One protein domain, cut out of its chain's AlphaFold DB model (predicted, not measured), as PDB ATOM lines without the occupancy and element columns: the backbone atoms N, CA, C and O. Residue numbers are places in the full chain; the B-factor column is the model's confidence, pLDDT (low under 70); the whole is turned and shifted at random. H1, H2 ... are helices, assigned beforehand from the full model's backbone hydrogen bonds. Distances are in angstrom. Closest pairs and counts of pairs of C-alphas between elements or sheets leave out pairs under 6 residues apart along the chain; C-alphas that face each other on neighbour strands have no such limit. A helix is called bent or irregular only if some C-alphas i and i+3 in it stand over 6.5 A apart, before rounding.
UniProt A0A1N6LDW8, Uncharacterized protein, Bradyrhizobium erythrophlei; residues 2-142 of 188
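This is residues 2 to 142 of the 188 residues of an uncharacterized protein of Bradyrhizobium erythrophlei (UniProt A0A1N6LDW8). The model is a long rod of helices, in which three helices, H2, H5a and H7, run side by side along the long axis as a loose middle, their centres making a triangle. At one end H5 turns sharply into its arm H5b, which lies across the rod with H1 and H6 packed on it; at the other end sits a small helical hairpin of H3 and H4. Residues 95 to 101 stick out, and the short H8 folds back beside H7. The printed part has 141 residues with eight named helices, H1 to H8 in order along the chain, and no named strand, and its class is all helix. It is loose, with a radius of gyration of the C-alphas of 19.2 A and spans of 66 by 27 by 26 A.

The first helix, H1, covers residues 2 to 13, 16.5 A from first to last C-alpha, and begins at C-alpha 2 at (341.466, 375.371, 459.562). H2 covers residues 21 to 30 and is 14.1 A long. H3, residues 37 to 45, is 12.4 A long, and H4, residues 50 to 57, is 10.8 A long. H5, residues 65 to 95, is the longest helix by residues; by its hydrogen bonds it was assigned as one helix, but it is bent, with C-alphas 81 and 84 lying 6.7 A apart. Its arm H5a, residues 65 to 81, is 25.2 A long and begins at C-alpha 65 at (350.220, 391.330, 490.192). Its arm H5b, residues 84 to 95, is 16.9 A long. H6, residues 100 to 107, is 10.6 A long. H7, residues 112 to 134, is 32.4 A long. H8, residues 139 to 142, is 4.6 A long and ends at C-alpha 142 at (359.091, 376.953, 485.123).

H5, with its two arms, is the hub and touches three helices. The lines of H5a and H5b are about perpendicular, at 77 degrees. H2 and H5a touch, opposite ways at a shallow tilt of 4 degrees; their closest C-alphas are those of Gly 29 and Val 68, 6.2 A apart. H5a and H7 are close but not clearly touching, opposite ways at a shallow tilt of 19 degrees, with the C-alphas of Trp 78 and Met 118 closest at 6.9 A. H2 and H7 are near each other, and so are H1 and H7. H1 and H5b touch, only just about perpendicular at 71 degrees, and their closest C-alphas, those of Ile 7 and Arg 90, are 5.9 A apart. H5b and H6 form a hairpin and touch, opposite ways at a shallow tilt of 30 degrees; the C-alphas of Ile 89 and Leu 106 are closest, at 6.0 A. H3 and H4 form another hairpin and touch, with a steep tilt of 44 degrees and the C-alphas of Arg 41 and Ala 53 closest at 5.3 A. H3 and H7 are close but not clearly touching, the closest C-alphas, those of Leu 40 and Arg 134, being 7.6 A apart. H7 and H8 are close but not clearly touching, with the C-alphas of Ala 128 and Leu 140 closest at 6.1 A. H4 and H7 are apart. Every O i to N i+4 pair is within hydrogen-bond range in H1, H2, H3, H4, H6 and H7; in H5a it is 12 of 13 and in H5b 7 of 8, while H8 is too short for such a pair.

The two C-alphas farthest apart, those of Glu 51 and Ala 99, are 65.8 A apart. The printed part has no cut, and no link is long. The mean pLDDT of the printed part is 84.7; residues 96 to 101 and 135 to 142 are under 70.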
ATOM      1  N   LEU A   2     340.624 374.153 459.588       76.06
ATOM      2  CA  LEU A   2     341.466 375.371 459.562       76.06
ATOM      3  C   LEU A   2     340.704 376.700 459.763       76.06
ATOM      4  O   LEU A   2     341.091 377.512 460.597       76.06
ATOM      5  N   VAL A   3     339.593 376.905 459.050       76.94
ATOM      6  CA  VAL A   3     338.756 378.119 459.171       76.94
ATOM      7  C   VAL A   3     338.245 378.311 460.604       76.94
ATOM      8  O   VAL A   3     338.331 379.402 461.159       76.94
ATOM      9  N   SER A   4     337.772 377.238 461.240       79.81
ATOM     10  CA  SER A   4     337.293 377.266 462.627       79.81
ATOM     11  C   SER A   4     338.412 377.604 463.616       79.81
ATOM     12  O   SER A   4     338.178 378.350 464.563       79.81
ATOM     13  N   SER A   5     339.630 377.108 463.376       84.19
ATOM     14  CA  SER A   5     340.816 377.445 464.171       84.19
ATOM     15  C   SER A   5     341.176 378.928 464.065       84.19
ATOM     16  O   SER A   5     341.438 379.558 465.083       84.19
ATOM     17  N   LEU A   6     341.127 379.508 462.862       83.56
ATOM     18  CA  LEU A   6     341.391 380.934 462.630       83.56
ATOM     19  C   LEU A   6     340.338 381.831 463.297       83.56
ATOM     20  O   LEU A   6     340.683 382.807 463.960       83.56
ATOM     21  N   ILE A   7     339.059 381.457 463.205       83.12
ATOM     22  CA  ILE A   7     337.970 382.135 463.927       83.12
ATOM     23  C   ILE A   7     338.178 382.029 465.446       83.12
ATOM     24  O   ILE A   7     337.975 383.002 466.173       83.12
ATOM     25  N   GLY A   8     338.592 380.858 465.934       86.75
ATOM     26  CA  GLY A   8     338.910 380.628 467.343       86.75
ATOM     27  C   GLY A   8     340.058 381.507 467.840       86.75
ATOM     28  O   GLY A   8     339.912 382.162 468.869       86.75
ATOM     29  N   LEU A   9     341.157 381.587 467.083       89.31
ATOM     30  CA  LEU A   9     342.282 382.476 467.386       89.31
ATOM     31  C   LEU A   9     341.836 383.934 467.463       89.31
ATOM     32  O   LEU A   9     342.221 384.628 468.401       89.31
ATOM     33  N   GLY A  10     340.961 384.371 466.556       88.38
ATOM     34  CA  GLY A  10     340.412 385.720 466.629       88.38
ATOM     35  C   GLY A  10     339.582 385.981 467.875       88.38
ATOM     36  O   GLY A  10     339.756 386.999 468.536       88.38
ATOM     37  N   ARG A  11     338.753 385.028 468.312       87.69
ATOM     38  CA  ARG A  11     338.033 385.197 469.585       87.69
ATOM     39  C   ARG A  11     338.978 385.389 470.773       87.69
ATOM     40  O   ARG A  11     338.635 386.137 471.682       87.69
ATOM     41  N   ILE A  12     340.134 384.734 470.750       92.88
ATOM     42  CA  ILE A  12     341.119 384.731 471.835       92.88
ATOM     43  C   ILE A  12     341.994 385.995 471.813       92.88
ATOM     44  O   ILE A  12     342.180 386.625 472.857       92.88
ATOM     45  N   PHE A  13     342.537 386.370 470.652       93.12
ATOM     46  CA  PHE A  13     343.508 387.463 470.532       93.12
ATOM     47  C   PHE A  13     342.882 388.837 470.276       93.12
ATOM     48  O   PHE A  13     343.472 389.837 470.706       93.12
ATOM     49  N   ASP A  14     341.717 388.905 469.623       90.25
ATOM     50  CA  ASP A  14     341.094 390.181 469.267       90.25
ATOM     51  C   ASP A  14     340.478 390.855 470.490       90.25
ATOM     52  O   ASP A  14     339.675 390.272 471.222       90.25
ATOM     53  N   GLN A  15     340.827 392.121 470.693       88.69
ATOM     54  CA  GLN A  15     340.424 392.877 471.881       88.69
ATOM     55  C   GLN A  15     338.921 393.195 471.901       88.69
ATOM     56  O   GLN A  15     338.325 393.282 472.975       88.69
ATOM     57  N   ASP A  16     338.287 393.243 470.728       85.94
ATOM     58  CA  ASP A  16     336.844 393.470 470.578       85.94
ATOM     59  C   ASP A  16     336.004 392.206 470.842       85.94
ATOM     60  O   ASP A  16     334.776 392.255 470.901       85.94
ATOM     61  N   SER A  17     336.645 391.043 471.000       86.81
ATOM     62  CA  SER A  17     335.953 389.788 471.298       86.81
ATOM     63  C   SER A  17     335.481 389.734 472.752       86.81
ATOM     64  O   SER A  17     336.195 390.126 473.675       86.81
ATOM     65  N   ALA A  18     334.303 389.150 472.991       87.44
ATOM     66  CA  ALA A  18     333.786 388.958 474.345       87.44
ATOM     67  C   ALA A  18     334.634 387.995 475.201       87.44
ATOM     68  O   ALA A  18     334.640 388.119 476.429       87.44
ATOM     69  N   HIS A  19     335.349 387.066 474.557       87.06
ATOM     70  CA  HIS A  19     336.102 385.974 475.181       87.06
ATOM     71  C   HIS A  19     337.593 386.032 474.825       87.06
ATOM     72  O   HIS A  19     338.132 385.088 474.251       87.06
ATOM     73  N   ASN A  20     338.246 387.146 475.158       93.75
ATOM     74  CA  ASN A  20     339.652 387.389 474.836       93.75
ATOM     75  C   ASN A  20     340.598 387.258 476.046       93.75
ATOM     76  O   ASN A  20     340.174 387.239 477.208       93.75
ATOM     77  N   LEU A  21     341.899 387.197 475.756       94.00
ATOM     78  CA  LEU A  21     342.958 387.065 476.759       94.00
ATOM     79  C   LEU A  21     343.067 388.266 477.706       94.00
ATOM     80  O   LEU A  21     343.385 388.076 478.878       94.00
ATOM     81  N   ASP A  22     342.762 389.484 477.256       93.25
ATOM     82  CA  ASP A  22     342.847 390.676 478.110       93.25
ATOM     83  C   ASP A  22     341.799 390.617 479.220       93.25
ATOM     84  O   ASP A  22     342.103 390.884 480.383       93.25
ATOM     85  N   ARG A  23     340.573 390.201 478.881       94.06
ATOM     86  CA  ARG A  23     339.492 389.982 479.848       94.06
ATOM     87  C   ARG A  23     339.845 388.870 480.823       94.06
ATOM     88  O   ARG A  23     339.673 389.061 482.025       94.06
ATOM     89  N   LEU A  24     340.383 387.755 480.327       93.06
ATOM     90  CA  LEU A  24     340.835 386.650 481.171       93.06
ATOM     91  C   LEU A  24     341.899 387.118 482.172       93.06
ATOM     92  O   LEU A  24     341.719 386.954 483.375       93.06
ATOM     93  N   LEU A  25     342.959 387.783 481.705       93.31
ATOM     94  CA  LEU A  25     344.040 388.274 482.565       93.31
ATOM     95  C   LEU A  25     343.601 389.429 483.477       93.31
ATOM     96  O   LEU A  25     344.155 389.610 484.562       93.31
ATOM     97  N   ALA A  26     342.616 390.232 483.072       93.81
ATOM     98  CA  ALA A  26     341.990 391.220 483.945       93.81
ATOM     99  C   ALA A  26     341.204 390.546 485.074       93.81
ATOM    100  O   ALA A  26     341.336 390.958 486.225       93.81
ATOM    101  N   MET A  27     340.437 389.496 484.773       92.50
ATOM    102  CA  MET A  27     339.740 388.702 485.785       92.50
ATOM    103  C   MET A  27     340.729 388.009 486.722       92.50
ATOM    104  O   MET A  27     340.550 388.102 487.932       92.50
ATOM    105  N   THR A  28     341.800 387.403 486.202       91.19
ATOM    106  CA  THR A  28     342.872 386.820 487.024       91.19
ATOM    107  C   THR A  28     343.463 387.857 487.978       91.19
ATOM    108  O   THR A  28     343.537 387.611 489.174       91.19
ATOM    109  N   GLY A  29     343.808 389.048 487.476       92.06
ATOM    110  CA  GLY A  29     344.376 390.118 488.300       92.06
ATOM    111  C   GLY A  29     343.427 390.671 489.370       92.06
ATOM    112  O   GLY A  29     343.890 391.077 490.428       92.06
ATOM    113  N   ARG A  30     342.110 390.680 489.127       94.00
ATOM    114  CA  ARG A  30     341.105 391.111 490.120       94.00
ATOM    115  C   ARG A  30     340.811 390.056 491.184       94.00
ATOM    116  O   ARG A  30     340.273 390.394 492.226       94.00
ATOM    117  N   ASN A  31     341.128 388.797 490.904       91.12
ATOM    118  CA  ASN A  31     340.789 387.657 491.749       91.12
ATOM    119  C   ASN A  31     342.039 386.997 492.346       91.12
ATOM    120  O   ASN A  31     341.994 385.815 492.672       91.12
ATOM    121  N   LEU A  32     343.146 387.735 492.490       90.69
ATOM    122  CA  LEU A  32     344.397 387.187 493.025       90.69
ATOM    123  C   LEU A  32     344.209 386.571 494.414       90.69
ATOM    124  O   LEU A  32     344.727 385.494 494.649       90.69
ATOM    125  N   GLU A  33     343.389 387.173 495.278       88.75
ATOM    126  CA  GLU A  33     343.094 386.635 496.614       88.75
ATOM    127  C   GLU A  33     342.450 385.239 496.555       88.75
ATOM    128  O   GLU A  33     342.841 384.335 497.288       88.75
ATOM    129  N   THR A  34     341.511 385.013 495.629       87.38
ATOM    130  CA  THR A  34     340.856 383.696 495.465       87.38
ATOM    131  C   THR A  34     341.755 382.674 494.761       87.38
ATOM    132  O   THR A  34     341.540 381.459 494.843       87.38
ATOM    133  N   LEU A  35     342.784 383.173 494.080       85.44
ATOM    134  CA  LEU A  35     343.824 382.413 493.406       85.44
ATOM    135  C   LEU A  35     345.120 382.359 494.218       85.44
ATOM    136  O   LEU A  35     346.123 381.961 493.643       85.44
ATOM    137  N   GLY A  36     345.118 382.778 495.485       87.06
ATOM    138  CA  GLY A  36     346.292 382.779 496.352       87.06
ATOM    139  C   GLY A  36     346.460 381.475 497.128       87.06
ATOM    140  O   GLY A  36     345.579 380.602 497.108       87.06
ATOM    141  N   LEU A  37     347.588 381.329 497.829       88.94
ATOM    142  CA  LEU A  37     347.879 380.104 498.583       88.94
ATOM    143  C   LEU A  37     346.889 379.860 499.721       88.94
ATOM    144  O   LEU A  37     346.495 378.713 499.935       88.94
ATOM    145  N   ASP A  38     346.412 380.912 500.386       90.00
ATOM    146  CA  ASP A  38     345.403 380.792 501.442       90.00
ATOM    147  C   ASP A  38     344.078 380.245 500.913       90.00
ATOM    148  O   ASP A  38     343.502 379.314 501.483       90.00
ATOM    149  N   ALA A  39     343.621 380.759 499.772       89.56
ATOM    150  CA  ALA A  39     342.415 380.264 499.129       89.56
ATOM    151  C   ALA A  39     342.596 378.820 498.633       89.56
ATOM    152  O   ALA A  39     341.659 378.022 498.703       89.56
ATOM    153  N   LEU A  40     343.786 378.441 498.152       88.25
ATOM    154  CA  LEU A  40     344.081 377.047 497.813       88.25
ATOM    155  C   LEU A  40     344.047 376.145 499.049       88.25
ATOM    156  O   LEU A  40     343.447 375.071 498.987       88.25
ATOM    157  N   ARG A  41     344.677 376.568 500.146       91.50
ATOM    158  CA  ARG A  41     344.699 375.843 501.421       91.50
ATOM    159  C   ARG A  41     343.273 375.574 501.889       91.50
ATOM    160  O   ARG A  41     342.915 374.417 502.085       91.50
ATOM    161  N   GLN A  42     342.434 376.608 501.919       90.75
ATOM    162  CA  GLN A  42     341.021 376.495 502.289       90.75
ATOM    163  C   GLN A  42     340.253 375.525 501.374       90.75
ATOM    164  O   GLN A  42     339.464 374.710 501.843       90.75
ATOM    165  N   ARG A  43     340.513 375.541 500.058       89.06
ATOM    166  CA  ARG A  43     339.914 374.559 499.132       89.06
ATOM    167  C   ARG A  43     340.371 373.125 499.410       89.06
ATOM    168  O   ARG A  43     339.632 372.191 499.104       89.06
ATOM    169  N   LYS A  44     341.586 372.924 499.926       87.88
ATOM    170  CA  LYS A  44     342.125 371.596 500.247       87.88
ATOM    171  C   LYS A  44     341.575 371.039 501.552       87.88
ATOM    172  O   LYS A  44     341.342 369.838 501.606       87.88
ATOM    173  N   GLU A  45     341.282 371.885 502.533       91.69
ATOM    174  CA  GLU A  45     340.671 371.473 503.807       91.69
ATOM    175  C   GLU A  45     339.326 370.745 503.638       91.69
ATOM    176  O   GLU A  45     338.942 369.951 504.488       91.69
ATOM    177  N   ALA A  46     338.633 370.933 502.510       89.38
ATOM    178  CA  ALA A  46     337.432 370.161 502.180       89.38
ATOM    179  C   ALA A  46     337.701 368.661 501.913       89.38
ATOM    180  O   ALA A  46     336.759 367.874 501.850       89.38
ATOM    181  N   PHE A  47     338.963 368.265 501.717       89.12
ATOM    182  CA  PHE A  47     339.359 366.910 501.315       89.12
ATOM    183  C   PHE A  47     340.445 366.286 502.204       89.12
ATOM    184  O   PHE A  47     340.589 365.065 502.195       89.12
ATOM    185  N   ILE A  48     341.235 367.095 502.917       91.38
ATOM    186  CA  ILE A  48     342.371 366.677 503.760       91.38
ATOM    187  C   ILE A  48     342.413 367.497 505.057       91.38
ATOM    188  O   ILE A  48     341.698 368.492 505.169       91.38
ATOM    189  N   THR A  49     343.239 367.109 506.036       93.94
ATOM    190  CA  THR A  49     343.310 367.844 507.315       93.94
ATOM    191  C   THR A  49     343.936 369.237 507.148       93.94
ATOM    192  O   THR A  49     344.693 369.454 506.192       93.94
ATOM    193  N   PRO A  50     343.676 370.186 508.069       94.31
ATOM    194  CA  PRO A  50     344.292 371.514 508.037       94.31
ATOM    195  C   PRO A  50     345.826 371.487 508.000       94.31
ATOM    196  O   PRO A  50     346.433 372.258 507.257       94.31
ATOM    197  N   GLU A  51     346.462 370.567 508.728       94.38
ATOM    198  CA  GLU A  51     347.921 370.406 508.752       94.38
ATOM    199  C   GLU A  51     348.438 369.929 507.390       94.38
ATOM    200  O   GLU A  51     349.353 370.523 506.824       94.38
ATOM    201  N   GLN A  52     347.787 368.917 506.806       91.19
ATOM    202  CA  GLN A  52     348.131 368.417 505.472       91.19
ATOM    203  C   GLN A  52     347.909 369.483 504.388       91.19
ATOM    204  O   GLN A  52     348.673 369.559 503.425       91.19
ATOM    205  N   ALA A  53     346.871 370.312 504.526       90.69
ATOM    206  CA  ALA A  53     346.601 371.420 503.619       90.69
ATOM    207  C   ALA A  53     347.658 372.528 503.731       90.69
ATOM    208  O   ALA A  53     348.094 373.047 502.702       90.69
ATOM    209  N   ALA A  54     348.089 372.868 504.949       92.75
ATOM    210  CA  ALA A  54     349.162 373.831 505.190       92.75
ATOM    211  C   ALA A  54     350.501 373.341 504.612       92.75
ATOM    212  O   ALA A  54     351.168 374.080 503.883       92.75
ATOM    213  N   ASP A  55     350.848 372.072 504.842       91.69
ATOM    214  CA  ASP A  55     352.049 371.459 504.269       91.69
ATOM    215  C   ASP A  55     351.989 371.412 502.735       91.69
ATOM    216  O   ASP A  55     352.982 371.684 502.058       91.69
ATOM    217  N   TYR A  56     350.810 371.145 502.159       87.62
ATOM    218  CA  TYR A  56     350.621 371.094 500.707       87.62
ATOM    219  C   TYR A  56     350.943 372.422 500.005       87.62
ATOM    220  O   TYR A  56     351.477 372.412 498.888       87.62
ATOM    221  N   VAL A  57     350.591 373.557 500.621       89.75
ATOM    222  CA  VAL A  57     350.756 374.890 500.012       89.75
ATOM    223  C   VAL A  57     352.138 375.506 500.244       89.75
ATOM    224  O   VAL A  57     352.521 376.411 499.508       89.75
ATOM    225  N   LYS A  58     352.912 374.993 501.205       87.62
ATOM    226  CA  LYS A  58     354.168 375.591 501.688       87.62
ATOM    227  C   LYS A  58     355.219 375.872 500.605       87.62
ATOM    228  O   LYS A  58     355.915 376.876 500.673       87.62
ATOM    229  N   GLU A  59     355.339 374.998 499.608       82.38
ATOM    230  CA  GLU A  59     356.342 375.107 498.529       82.38
ATOM    231  C   GLU A  59     355.757 375.622 497.206       82.38
ATOM    232  O   GLU A  59     356.350 375.474 496.132       82.38
ATOM    233  N   LYS A  60     354.532 376.144 497.235       84.06
ATOM    234  CA  LYS A  60     353.835 376.566 496.026       84.06
ATOM    235  C   LYS A  60     354.091 378.039 495.723       84.06
ATOM    236  O   LYS A  60     354.375 378.839 496.605       84.06
ATOM    237  N   HIS A  61     353.992 378.389 494.443       83.62
ATOM    238  CA  HIS A  61     354.146 379.773 493.997       83.62
ATOM    239  C   HIS A  61     352.883 380.579 494.313       83.62
ATOM    240  O   HIS A  61     351.779 380.179 493.923       83.62
ATOM    241  N   GLU A  62     353.067 381.717 494.974       85.25
ATOM    242  CA  GLU A  62     352.041 382.739 495.182       85.25
ATOM    243  C   GLU A  62     351.991 383.639 493.944       85.25
ATOM    244  O   GLU A  62     352.989 384.266 493.580       85.25
ATOM    245  N   ILE A  63     350.842 383.697 493.268       87.25
ATOM    246  CA  ILE A  63     350.703 384.555 492.093       87.25
ATOM    247  C   ILE A  63     350.642 386.023 492.511       87.25
ATOM    248  O   ILE A  63     349.872 386.427 493.376       87.25
ATOM    249  N   THR A  64     351.418 386.855 491.830       89.38
ATOM    250  CA  THR A  64     351.475 388.288 492.100       89.38
ATOM    251  C   THR A  64     350.874 389.107 490.961       89.38
ATOM    252  O   THR A  64     350.756 388.673 489.810       89.38
ATOM    253  N   ALA A  65     350.572 390.375 491.240       91.50
ATOM    254  CA  ALA A  65     350.220 391.330 490.192       91.50
ATOM    255  C   ALA A  65     351.356 391.520 489.164       91.50
ATOM    256  O   ALA A  65     351.091 391.869 488.012       91.50
ATOM    257  N   ALA A  66     352.616 391.301 489.560       89.31
ATOM    258  CA  ALA A  66     353.755 391.348 488.648       89.31
ATOM    259  C   ALA A  66     353.719 390.190 487.642       89.31
ATOM    260  O   ALA A  66     353.910 390.436 486.450       89.31
ATOM    261  N   ASP A  67     353.368 388.985 488.089       88.12
ATOM    262  CA  ASP A  67     353.211 387.816 487.217       88.12
ATOM    263  C   ASP A  67     352.121 388.056 486.168       88.12
ATOM    264  O   ASP A  67     352.335 387.835 484.977       88.12
ATOM    265  N   VAL A  68     350.973 388.608 486.578       90.62
ATOM    266  CA  VAL A  68     349.884 388.954 485.646       90.62
ATOM    267  C   VAL A  68     350.329 390.010 484.634       90.62
ATOM    268  O   VAL A  68     350.009 389.905 483.449       90.62
ATOM    269  N   ARG A  69     351.091 391.026 485.063       91.50
ATOM    270  CA  ARG A  69     351.666 392.017 484.138       91.50
ATOM    271  C   ARG A  69     352.642 391.375 483.158       91.50
ATOM    272  O   ARG A  69     352.644 391.765 481.994       91.50
ATOM    273  N   GLN A  70     353.444 390.411 483.600       89.62
ATOM    274  CA  GLN A  70     354.343 389.692 482.706       89.62
ATOM    275  C   GLN A  70     353.550 388.871 481.687       89.62
ATOM    276  O   GLN A  70     353.796 389.021 480.497       89.62
ATOM    277  N   LEU A  71     352.534 388.112 482.109       89.81
ATOM    278  CA  LEU A  71     351.663 387.362 481.194       89.81
ATOM    279  C   LEU A  71     351.038 388.259 480.117       89.81
ATOM    280  O   LEU A  71     350.986 387.871 478.954       89.81
ATOM    281  N   ARG A  72     350.621 389.483 480.473       92.00
ATOM    282  CA  ARG A  72     350.108 390.459 479.495       92.00
ATOM    283  C   ARG A  72     351.144 390.825 478.435       92.00
ATOM    284  O   ARG A  72     350.814 390.823 477.257       92.00
ATOM    285  N   LYS A  73     352.397 391.077 478.831       90.81
ATOM    286  CA  LYS A  73     353.477 391.386 477.876       90.81
ATOM    287  C   LYS A  73     353.696 390.254 476.875       90.81
ATOM    288  O   LYS A  73     353.958 390.518 475.705       90.81
ATOM    289  N   GLU A  74     353.572 389.013 477.330       89.56
ATOM    290  CA  GLU A  74     353.731 387.834 476.477       89.56
ATOM    291  C   GLU A  74     352.551 387.662 475.524       89.56
ATOM    292  O   GLU A  74     352.744 387.418 474.332       89.56
ATOM    293  N   VAL A  75     351.326 387.882 476.009       92.19
ATOM    294  CA  VAL A  75     350.140 387.956 475.145       92.19
ATOM    295  C   VAL A  75     350.313 389.038 474.080       92.19
ATOM    296  O   VAL A  75     350.038 388.775 472.911       92.19
ATOM    297  N   ASP A  76     350.823 390.215 474.440       91.75
ATOM    298  CA  ASP A  76     351.076 391.297 473.483       91.75
ATOM    299  C   ASP A  76     352.155 390.929 472.456       91.75
ATOM    300  O   ASP A  76     352.058 391.315 471.290       91.75
ATOM    301  N   ALA A  77     353.185 390.173 472.848       90.56
ATOM    302  CA  ALA A  77     354.188 389.661 471.915       90.56
ATOM    303  C   ALA A  77     353.553 388.735 470.866       90.56
ATOM    304  O   ALA A  77     353.754 388.940 469.669       90.56
ATOM    305  N   TRP A  78     352.713 387.792 471.296       92.12
ATOM    306  CA  TRP A  78     351.987 386.905 470.384       92.12
ATOM    307  C   TRP A  78     350.937 387.633 469.547       92.12
ATOM    308  O   TRP A  78     350.776 387.335 468.364       92.12
ATOM    309  N   ARG A  79     350.274 388.647 470.109       92.81
ATOM    310  CA  ARG A  79     349.304 389.480 469.388       92.81
ATOM    311  C   ARG A  79     349.941 390.212 468.207       92.81
ATOM    312  O   ARG A  79     349.313 390.299 467.156       92.81
ATOM    313  N   ARG A  80     351.185 390.688 468.342       91.25
ATOM    314  CA  ARG A  80     351.929 391.329 467.237       91.25
ATOM    315  C   ARG A  80     352.202 390.384 466.066       91.25
ATOM    316  O   ARG A  80     352.311 390.850 464.940       91.25
ATOM    317  N   ILE A  81     352.300 389.080 466.323       89.38
ATOM    318  CA  ILE A  81     352.447 388.052 465.283       89.38
ATOM    319  C   ILE A  81     351.076 387.719 464.684       89.38
ATOM    320  O   ILE A  81     350.923 387.640 463.468       89.38
ATOM    321  N   TYR A  82     350.064 387.572 465.540       92.50
ATOM    322  CA  TYR A  82     348.707 387.226 465.137       92.50
ATOM    323  C   TYR A  82     348.056 388.298 464.237       92.50
ATOM    324  O   TYR A  82     347.553 387.974 463.160       92.50
ATOM    325  N   ALA A  83     348.070 389.568 464.653       90.25
ATOM    326  CA  ALA A  83     347.264 390.629 464.045       90.25
ATOM    327  C   ALA A  83     347.494 390.843 462.531       90.25
ATOM    328  O   ALA A  83     346.510 390.804 461.793       90.25
ATOM    329  N   PRO A  84     348.736 391.011 462.027       88.62
ATOM    330  CA  PRO A  84     348.961 391.390 460.627       88.62
ATOM    331  C   PRO A  84     348.658 390.283 459.606       88.62
ATOM    332  O   PRO A  84     348.500 390.573 458.424       88.62
ATOM    333  N   VAL A  85     348.610 389.015 460.030       87.06
ATOM    334  CA  VAL A  85     348.393 387.870 459.126       87.06
ATOM    335  C   VAL A  85     347.054 387.209 459.419       87.06
ATOM    336  O   VAL A  85     346.172 387.134 458.566       87.06
ATOM    337  N   TYR A  86     346.887 386.729 460.646       88.75
ATOM    338  CA  TYR A  86     345.743 385.919 461.041       88.75
ATOM    339  C   TYR A  86     344.511 386.777 461.345       88.75
ATOM    340  O   TYR A  86     343.394 386.345 461.058       88.75
ATOM    341  N   GLY A  87     344.713 388.002 461.844       86.44
ATOM    342  CA  GLY A  87     343.651 388.995 462.025       86.44
ATOM    343  C   GLY A  87     342.975 389.376 460.706       86.44
ATOM    344  O   GLY A  87     341.748 389.344 460.618       86.44
ATOM    345  N   GLU A  88     343.761 389.623 459.656       86.69
ATOM    346  CA  GLU A  88     343.261 389.925 458.306       86.69
ATOM    347  C   GLU A  88     342.450 388.764 457.715       86.69
ATOM    348  O   GLU A  88     341.326 388.952 457.243       86.69
ATOM    349  N   ILE A  89     342.968 387.532 457.816       86.25
ATOM    350  CA  ILE A  89     342.246 386.332 457.368       86.25
ATOM    351  C   ILE A  89     340.918 386.199 458.118       86.25
ATOM    352  O   ILE A  89     339.876 385.957 457.511       86.25
ATOM    353  N   ARG A  90     340.926 386.386 459.442       85.44
ATOM    354  CA  ARG A  90     339.708 386.351 460.255       85.44
ATOM    355  C   ARG A  90     338.738 387.457 459.852       85.44
ATOM    356  O   ARG A  90     337.540 387.193 459.791       85.44
ATOM    357  N   HIS A  91     339.214 388.674 459.596       84.12
ATOM    358  CA  HIS A  91     338.366 389.790 459.184       84.12
ATOM    359  C   HIS A  91     337.660 389.477 457.860       84.12
ATOM    360  O   HIS A  91     336.437 389.617 457.778       84.12
ATOM    361  N   HIS A  92     338.407 388.959 456.880       83.38
ATOM    362  CA  HIS A  92     337.882 388.496 455.597       83.38
ATOM    363  C   HIS A  92     336.829 387.388 455.777       83.38
ATOM    364  O   HIS A  92     335.719 387.487 455.250       83.38
ATOM    365  N   LEU A  93     337.139 386.360 456.577       80.56
ATOM    366  CA  LEU A  93     336.229 385.244 456.864       80.56
ATOM    367  C   LEU A  93     334.950 385.689 457.590       80.56
ATOM    368  O   LEU A  93     333.871 385.189 457.286       80.56
ATOM    369  N   ALA A  94     335.048 386.622 458.541       75.19
ATOM    370  CA  ALA A  94     333.911 387.077 459.341       75.19
ATOM    371  C   ALA A  94     332.923 387.941 458.547       75.19
ATOM    372  O   ALA A  94     331.726 387.904 458.818       75.19
ATOM    373  N   HIS A  95     333.413 388.711 457.575       74.00
ATOM    374  CA  HIS A  95     332.568 389.589 456.764       74.00
ATOM    375  C   HIS A  95     332.110 388.934 455.458       74.00
ATOM    376  O   HIS A  95     331.368 389.563 454.708       74.00
ATOM    377  N   ASN A  96     332.544 387.696 455.181       67.06
ATOM    378  CA  ASN A  96     332.266 386.971 453.937       67.06
ATOM    379  C   ASN A  96     332.565 387.822 452.681       67.06
ATOM    380  O   ASN A  96     331.889 387.727 451.659       67.06
ATOM    381  N   LYS A  97     333.549 388.723 452.797       56.69
ATOM    382  CA  LYS A  97     333.926 389.696 451.773       56.69
ATOM    383  C   LYS A  97     335.042 389.086 450.944       56.69
ATOM    384  O   LYS A  97     336.167 389.111 451.412       56.69
ATOM    385  N   GLY A  98     334.755 388.577 449.750       57.38
ATOM    386  CA  GLY A  98     335.806 388.311 448.763       57.38
ATOM    387  C   GLY A  98     335.578 387.089 447.887       57.38
ATOM    388  O   GLY A  98     334.850 386.158 448.243       57.38
ATOM    389  N   ALA A  99     336.223 387.104 446.723       60.91
ATOM    390  CA  ALA A  99     336.315 385.937 445.865       60.91
ATOM    391  C   ALA A  99     337.238 384.896 446.518       60.91
ATOM    392  O   ALA A  99     338.107 385.217 447.325       60.91
ATOM    393  N   ARG A 100     337.104 383.622 446.137       62.38
ATOM    394  CA  ARG A 100     337.966 382.541 446.655       62.38
ATOM    395  C   ARG A 100     339.468 382.829 446.476       62.38
ATOM    396  O   ARG A 100     340.261 382.459 447.334       62.38
ATOM    397  N   GLN A 101     339.822 383.551 445.414       61.19
ATOM    398  CA  GLN A 101     341.189 383.985 445.105       61.19
ATOM    399  C   GLN A 101     341.774 384.941 446.162       61.19
ATOM    400  O   GLN A 101     342.968 384.864 446.451       61.19
ATOM    401  N   ASP A 102     340.944 385.781 446.788       77.69
ATOM    402  CA  ASP A 102     341.379 386.713 447.836       77.69
ATOM    403  C   ASP A 102     341.737 385.958 449.125       77.69
ATOM    404  O   ASP A 102     342.742 386.246 449.778       77.69
ATOM    405  N   LEU A 103     340.962 384.918 449.453       79.25
ATOM    406  CA  LEU A 103     341.236 384.050 450.595       79.25
ATOM    407  C   LEU A 103     342.503 383.213 450.387       79.25
ATOM    408  O   LEU A 103     343.302 383.099 451.315       79.25
ATOM    409  N   ASP A 104     342.712 382.653 449.193       81.62
ATOM    410  CA  ASP A 104     343.907 381.856 448.888       81.62
ATOM    411  C   ASP A 104     345.187 382.705 449.014       81.62
ATOM    412  O   ASP A 104     346.168 382.268 449.621       81.62
ATOM    413  N   ALA A 105     345.156 383.957 448.542       84.38
ATOM    414  CA  ALA A 105     346.263 384.902 448.690       84.38
ATOM    415  C   ALA A 105     346.544 385.276 450.157       84.38
ATOM    416  O   ALA A 105     347.700 385.466 450.544       84.38
ATOM    417  N   LEU A 106     345.507 385.377 450.994       82.94
ATOM    418  CA  LEU A 106     345.664 385.614 452.430       82.94
ATOM    419  C   LEU A 106     346.203 384.373 453.156       82.94
ATOM    420  O   LEU A 106     347.107 384.490 453.983       82.94
ATOM    421  N   LEU A 107     345.708 383.179 452.822       83.19
ATOM    422  CA  LEU A 107     346.177 381.919 453.400       83.19
ATOM    423  C   LEU A 107     347.636 381.621 453.032       83.19
ATOM    424  O   LEU A 107     348.372 381.107 453.873       83.19
ATOM    425  N   ALA A 108     348.090 382.012 451.837       86.69
ATOM    426  CA  ALA A 108     349.487 381.883 451.418       86.69
ATOM    427  C   ALA A 108     350.473 382.674 452.301       86.69
ATOM    428  O   ALA A 108     351.656 382.348 452.343       86.69
ATOM    429  N   LYS A 109     350.000 383.693 453.036       85.88
ATOM    430  CA  LYS A 109     350.815 384.463 453.993       85.88
ATOM    431  C   LYS A 109     350.949 383.780 455.356       85.88
ATOM    432  O   LYS A 109     351.713 384.255 456.196       85.88
ATOM    433  N   THR A 110     350.187 382.713 455.608       86.62
ATOM    434  CA  THR A 110     350.244 381.984 456.879       86.62
ATOM    435  C   THR A 110     351.494 381.127 456.971       86.62
ATOM    436  O   THR A 110     351.986 380.590 455.983       86.62
ATOM    437  N   ASN A 111     351.977 380.948 458.196       88.62
ATOM    438  CA  ASN A 111     353.060 380.031 458.494       88.62
ATOM    439  C   ASN A 111     352.567 378.972 459.490       88.62
ATOM    440  O   ASN A 111     352.002 379.283 460.543       88.62
ATOM    441  N   ILE A 112     352.740 377.695 459.142       86.31
ATOM    442  CA  ILE A 112     352.273 376.585 459.979       86.31
ATOM    443  C   ILE A 112     353.064 376.475 461.288       86.31
ATOM    444  O   ILE A 112     352.485 376.143 462.320       86.31
ATOM    445  N   GLU A 113     354.354 376.807 461.279       87.62
ATOM    446  CA  GLU A 113     355.197 376.791 462.475       87.62
ATOM    447  C   GLU A 113     354.848 377.948 463.415       87.62
ATOM    448  O   GLU A 113     354.732 377.740 464.621       87.62
ATOM    449  N   GLU A 114     354.564 379.140 462.879       87.56
ATOM    450  CA  GLU A 114     354.005 380.255 463.664       87.56
ATOM    451  C   GLU A 114     352.700 379.849 464.352       87.56
ATOM    452  O   GLU A 114     352.525 380.048 465.556       87.56
ATOM    453  N   MET A 115     351.798 379.219 463.597       87.81
ATOM    454  CA  MET A 115     350.511 378.771 464.113       87.81
ATOM    455  C   MET A 115     350.668 377.712 465.212       87.81
ATOM    456  O   MET A 115     350.023 377.815 466.258       87.81
ATOM    457  N   LYS A 116     351.549 376.722 465.018       88.62
ATOM    458  CA  LYS A 116     351.868 375.715 466.042       88.62
ATOM    459  C   LYS A 116     352.396 376.362 467.316       88.62
ATOM    460  O   LYS A 116     351.928 376.017 468.400       88.62
ATOM    461  N   LYS A 117     353.322 377.318 467.201       89.25
ATOM    462  CA  LYS A 117     353.883 378.017 468.363       89.25
ATOM    463  C   LYS A 117     352.827 378.848 469.099       89.25
ATOM    464  O   LYS A 117     352.777 378.795 470.325       89.25
ATOM    465  N   MET A 118     351.926 379.525 468.381       90.06
ATOM    466  CA  MET A 118     350.786 380.217 469.000       90.06
ATOM    467  C   MET A 118     349.887 379.249 469.777       90.06
ATOM    468  O   MET A 118     349.533 379.525 470.922       90.06
ATOM    469  N   PHE A 119     349.539 378.095 469.200       89.56
ATOM    470  CA  PHE A 119     348.744 377.092 469.913       89.56
ATOM    471  C   PHE A 119     349.477 376.511 471.120       89.56
ATOM    472  O   PHE A 119     348.856 376.332 472.167       89.56
ATOM    473  N   ALA A 120     350.783 376.267 471.010       88.88
ATOM    474  CA  ALA A 120     351.603 375.821 472.131       88.88
ATOM    475  C   ALA A 120     351.601 376.854 473.269       88.88
ATOM    476  O   ALA A 120     351.396 376.486 474.425       88.88
ATOM    477  N   PHE A 121     351.730 378.146 472.947       89.81
ATOM    478  CA  PHE A 121     351.607 379.230 473.920       89.81
ATOM    479  C   PHE A 121     350.227 379.254 474.590       89.81
ATOM    480  O   PHE A 121     350.143 379.278 475.817       89.81
ATOM    481  N   LEU A 122     349.142 379.206 473.811       91.44
ATOM    482  CA  LEU A 122     347.779 379.212 474.356       91.44
ATOM    483  C   LEU A 122     347.511 377.997 475.245       91.44
ATOM    484  O   LEU A 122     346.885 378.128 476.297       91.44
ATOM    485  N   HIS A 123     348.003 376.825 474.847       88.88
ATOM    486  CA  HIS A 123     347.907 375.610 475.643       88.88
ATOM    487  C   HIS A 123     348.682 375.743 476.958       88.88
ATOM    488  O   HIS A 123     348.136 375.460 478.022       88.88
ATOM    489  N   ALA A 124     349.918 376.244 476.905       87.12
ATOM    490  CA  ALA A 124     350.732 376.486 478.090       87.12
ATOM    491  C   ALA A 124     350.076 377.495 479.046       87.12
ATOM    492  O   ALA A 124     350.027 377.252 480.251       87.12
ATOM    493  N   LEU A 125     349.512 378.586 478.518       88.88
ATOM    494  CA  LEU A 125     348.774 379.578 479.300       88.88
ATOM    495  C   LEU A 125     347.532 378.967 479.962       88.88
ATOM    496  O   LEU A 125     347.289 379.191 481.148       88.88
ATOM    497  N   HIS A 126     346.761 378.177 479.213       90.06
ATOM    498  CA  HIS A 126     345.597 377.473 479.743       90.06
ATOM    499  C   HIS A 126     345.979 376.526 480.887       90.06
ATOM    500  O   HIS A 126     345.366 376.582 481.954       90.06
ATOM    501  N   GLU A 127     347.010 375.697 480.705       85.56
ATOM    502  CA  GLU A 127     347.475 374.790 481.754       85.56
ATOM    503  C   GLU A 127     348.009 375.557 482.969       85.56
ATOM    504  O   GLU A 127     347.714 375.178 484.099       85.56
ATOM    505  N   ALA A 128     348.706 376.679 482.771       84.31
ATOM    506  CA  ALA A 128     349.190 377.518 483.865       84.31
ATOM    507  C   ALA A 128     348.047 378.068 484.729       84.31
ATOM    508  O   ALA A 128     348.073 377.938 485.952       84.31
ATOM    509  N   LEU A 129     347.019 378.645 484.098       85.19
ATOM    510  CA  LEU A 129     345.856 379.200 484.798       85.19
ATOM    511  C   LEU A 129     345.014 378.104 485.462       85.19
ATOM    512  O   LEU A 129     344.511 378.272 486.574       85.19
ATOM    513  N   ARG A 130     344.886 376.949 484.807       84.00
ATOM    514  CA  ARG A 130     344.197 375.783 485.358       84.00
ATOM    515  C   ARG A 130     344.928 375.211 486.573       84.00
ATOM    516  O   ARG A 130     344.282 374.846 487.555       84.00
ATOM    517  N   GLU A 131     346.252 375.115 486.519       78.94
ATOM    518  CA  GLU A 131     347.071 374.622 487.626       78.94
ATOM    519  C   GLU A 131     347.128 375.628 488.774       78.94
ATOM    520  O   GLU A 131     347.026 375.204 489.923       78.94
ATOM    521  N   LEU A 132     347.173 376.933 488.490       80.94
ATOM    522  CA  LEU A 132     346.974 377.979 489.495       80.94
ATOM    523  C   LEU A 132     345.664 377.747 490.253       80.94
ATOM    524  O   LEU A 132     345.646 377.684 491.473       80.94
ATOM    525  N   HIS A 133     344.567 377.495 489.545       78.44
ATOM    526  CA  HIS A 133     343.291 377.254 490.208       78.44
ATOM    527  C   HIS A 133     343.260 375.945 491.031       78.44
ATOM    528  O   HIS A 133     342.737 375.924 492.150       78.44
ATOM    529  N   ARG A 134     343.811 374.838 490.505       70.44
ATOM    530  CA  ARG A 134     343.608 373.484 491.071       70.44
ATOM    531  C   ARG A 134     344.715 372.961 491.990       70.44
ATOM    532  O   ARG A 134     344.423 372.133 492.859       70.44
ATOM    533  N   ARG A 135     345.979 373.325 491.754       63.22
ATOM    534  CA  ARG A 135     347.137 372.650 492.382       63.22
ATOM    535  C   ARG A 135     348.281 373.569 492.822       63.22
ATOM    536  O   ARG A 135     349.149 373.082 493.539       63.22
ATOM    537  N   HIS A 136     348.316 374.829 492.376       56.94
ATOM    538  CA  HIS A 136     349.458 375.749 492.486       56.94
ATOM    539  C   HIS A 136     350.815 375.038 492.360       56.94
ATOM    540  O   HIS A 136     351.645 375.084 493.259       56.94
ATOM    541  N   ARG A 137     351.085 374.316 491.270       46.62
ATOM    542  CA  ARG A 137     352.459 373.836 491.039       46.62
ATOM    543  C   ARG A 137     353.327 375.021 490.597       46.62
ATOM    544  O   ARG A 137     352.832 375.888 489.882       46.62
ATOM    545  N   ALA A 138     354.622 375.018 490.929       49.81
ATOM    546  CA  ALA A 138     355.631 376.014 490.516       49.81
ATOM    547  C   ALA A 138     355.859 376.115 488.985       49.81
ATOM    548  O   ALA A 138     356.855 376.661 488.518       49.81
ATOM    549  N   ARG A 139     354.919 375.609 488.183       49.88
ATOM    550  CA  ARG A 139     354.977 375.579 486.729       49.88
ATOM    551  C   ARG A 139     354.854 376.968 486.113       49.88
ATOM    552  O   ARG A 139     355.303 377.134 484.998       49.88
ATOM    553  N   LEU A 140     354.331 377.980 486.816       52.22
ATOM    554  CA  LEU A 140     354.434 379.378 486.367       52.22
ATOM    555  C   LEU A 140     355.901 379.832 486.315       52.22
ATOM    556  O   LEU A 140     356.350 380.308 485.279       52.22
ATOM    557  N   ALA A 141     356.677 379.595 487.377       50.03
ATOM    558  CA  ALA A 141     358.110 379.905 487.420       50.03
ATOM    559  C   ALA A 141     358.946 379.055 486.441       50.03
ATOM    560  O   ALA A 141     359.997 379.489 485.970       50.03
ATOM    561  N   GLU A 142     358.493 377.839 486.131       49.16
ATOM    562  CA  GLU A 142     359.091 376.953 485.123       49.16
ATOM    563  C   GLU A 142     358.703 377.370 483.692       49.16
ATOM    564  O   GLU A 142     359.553 377.410 482.820       49.16
TER     565      GLU A 142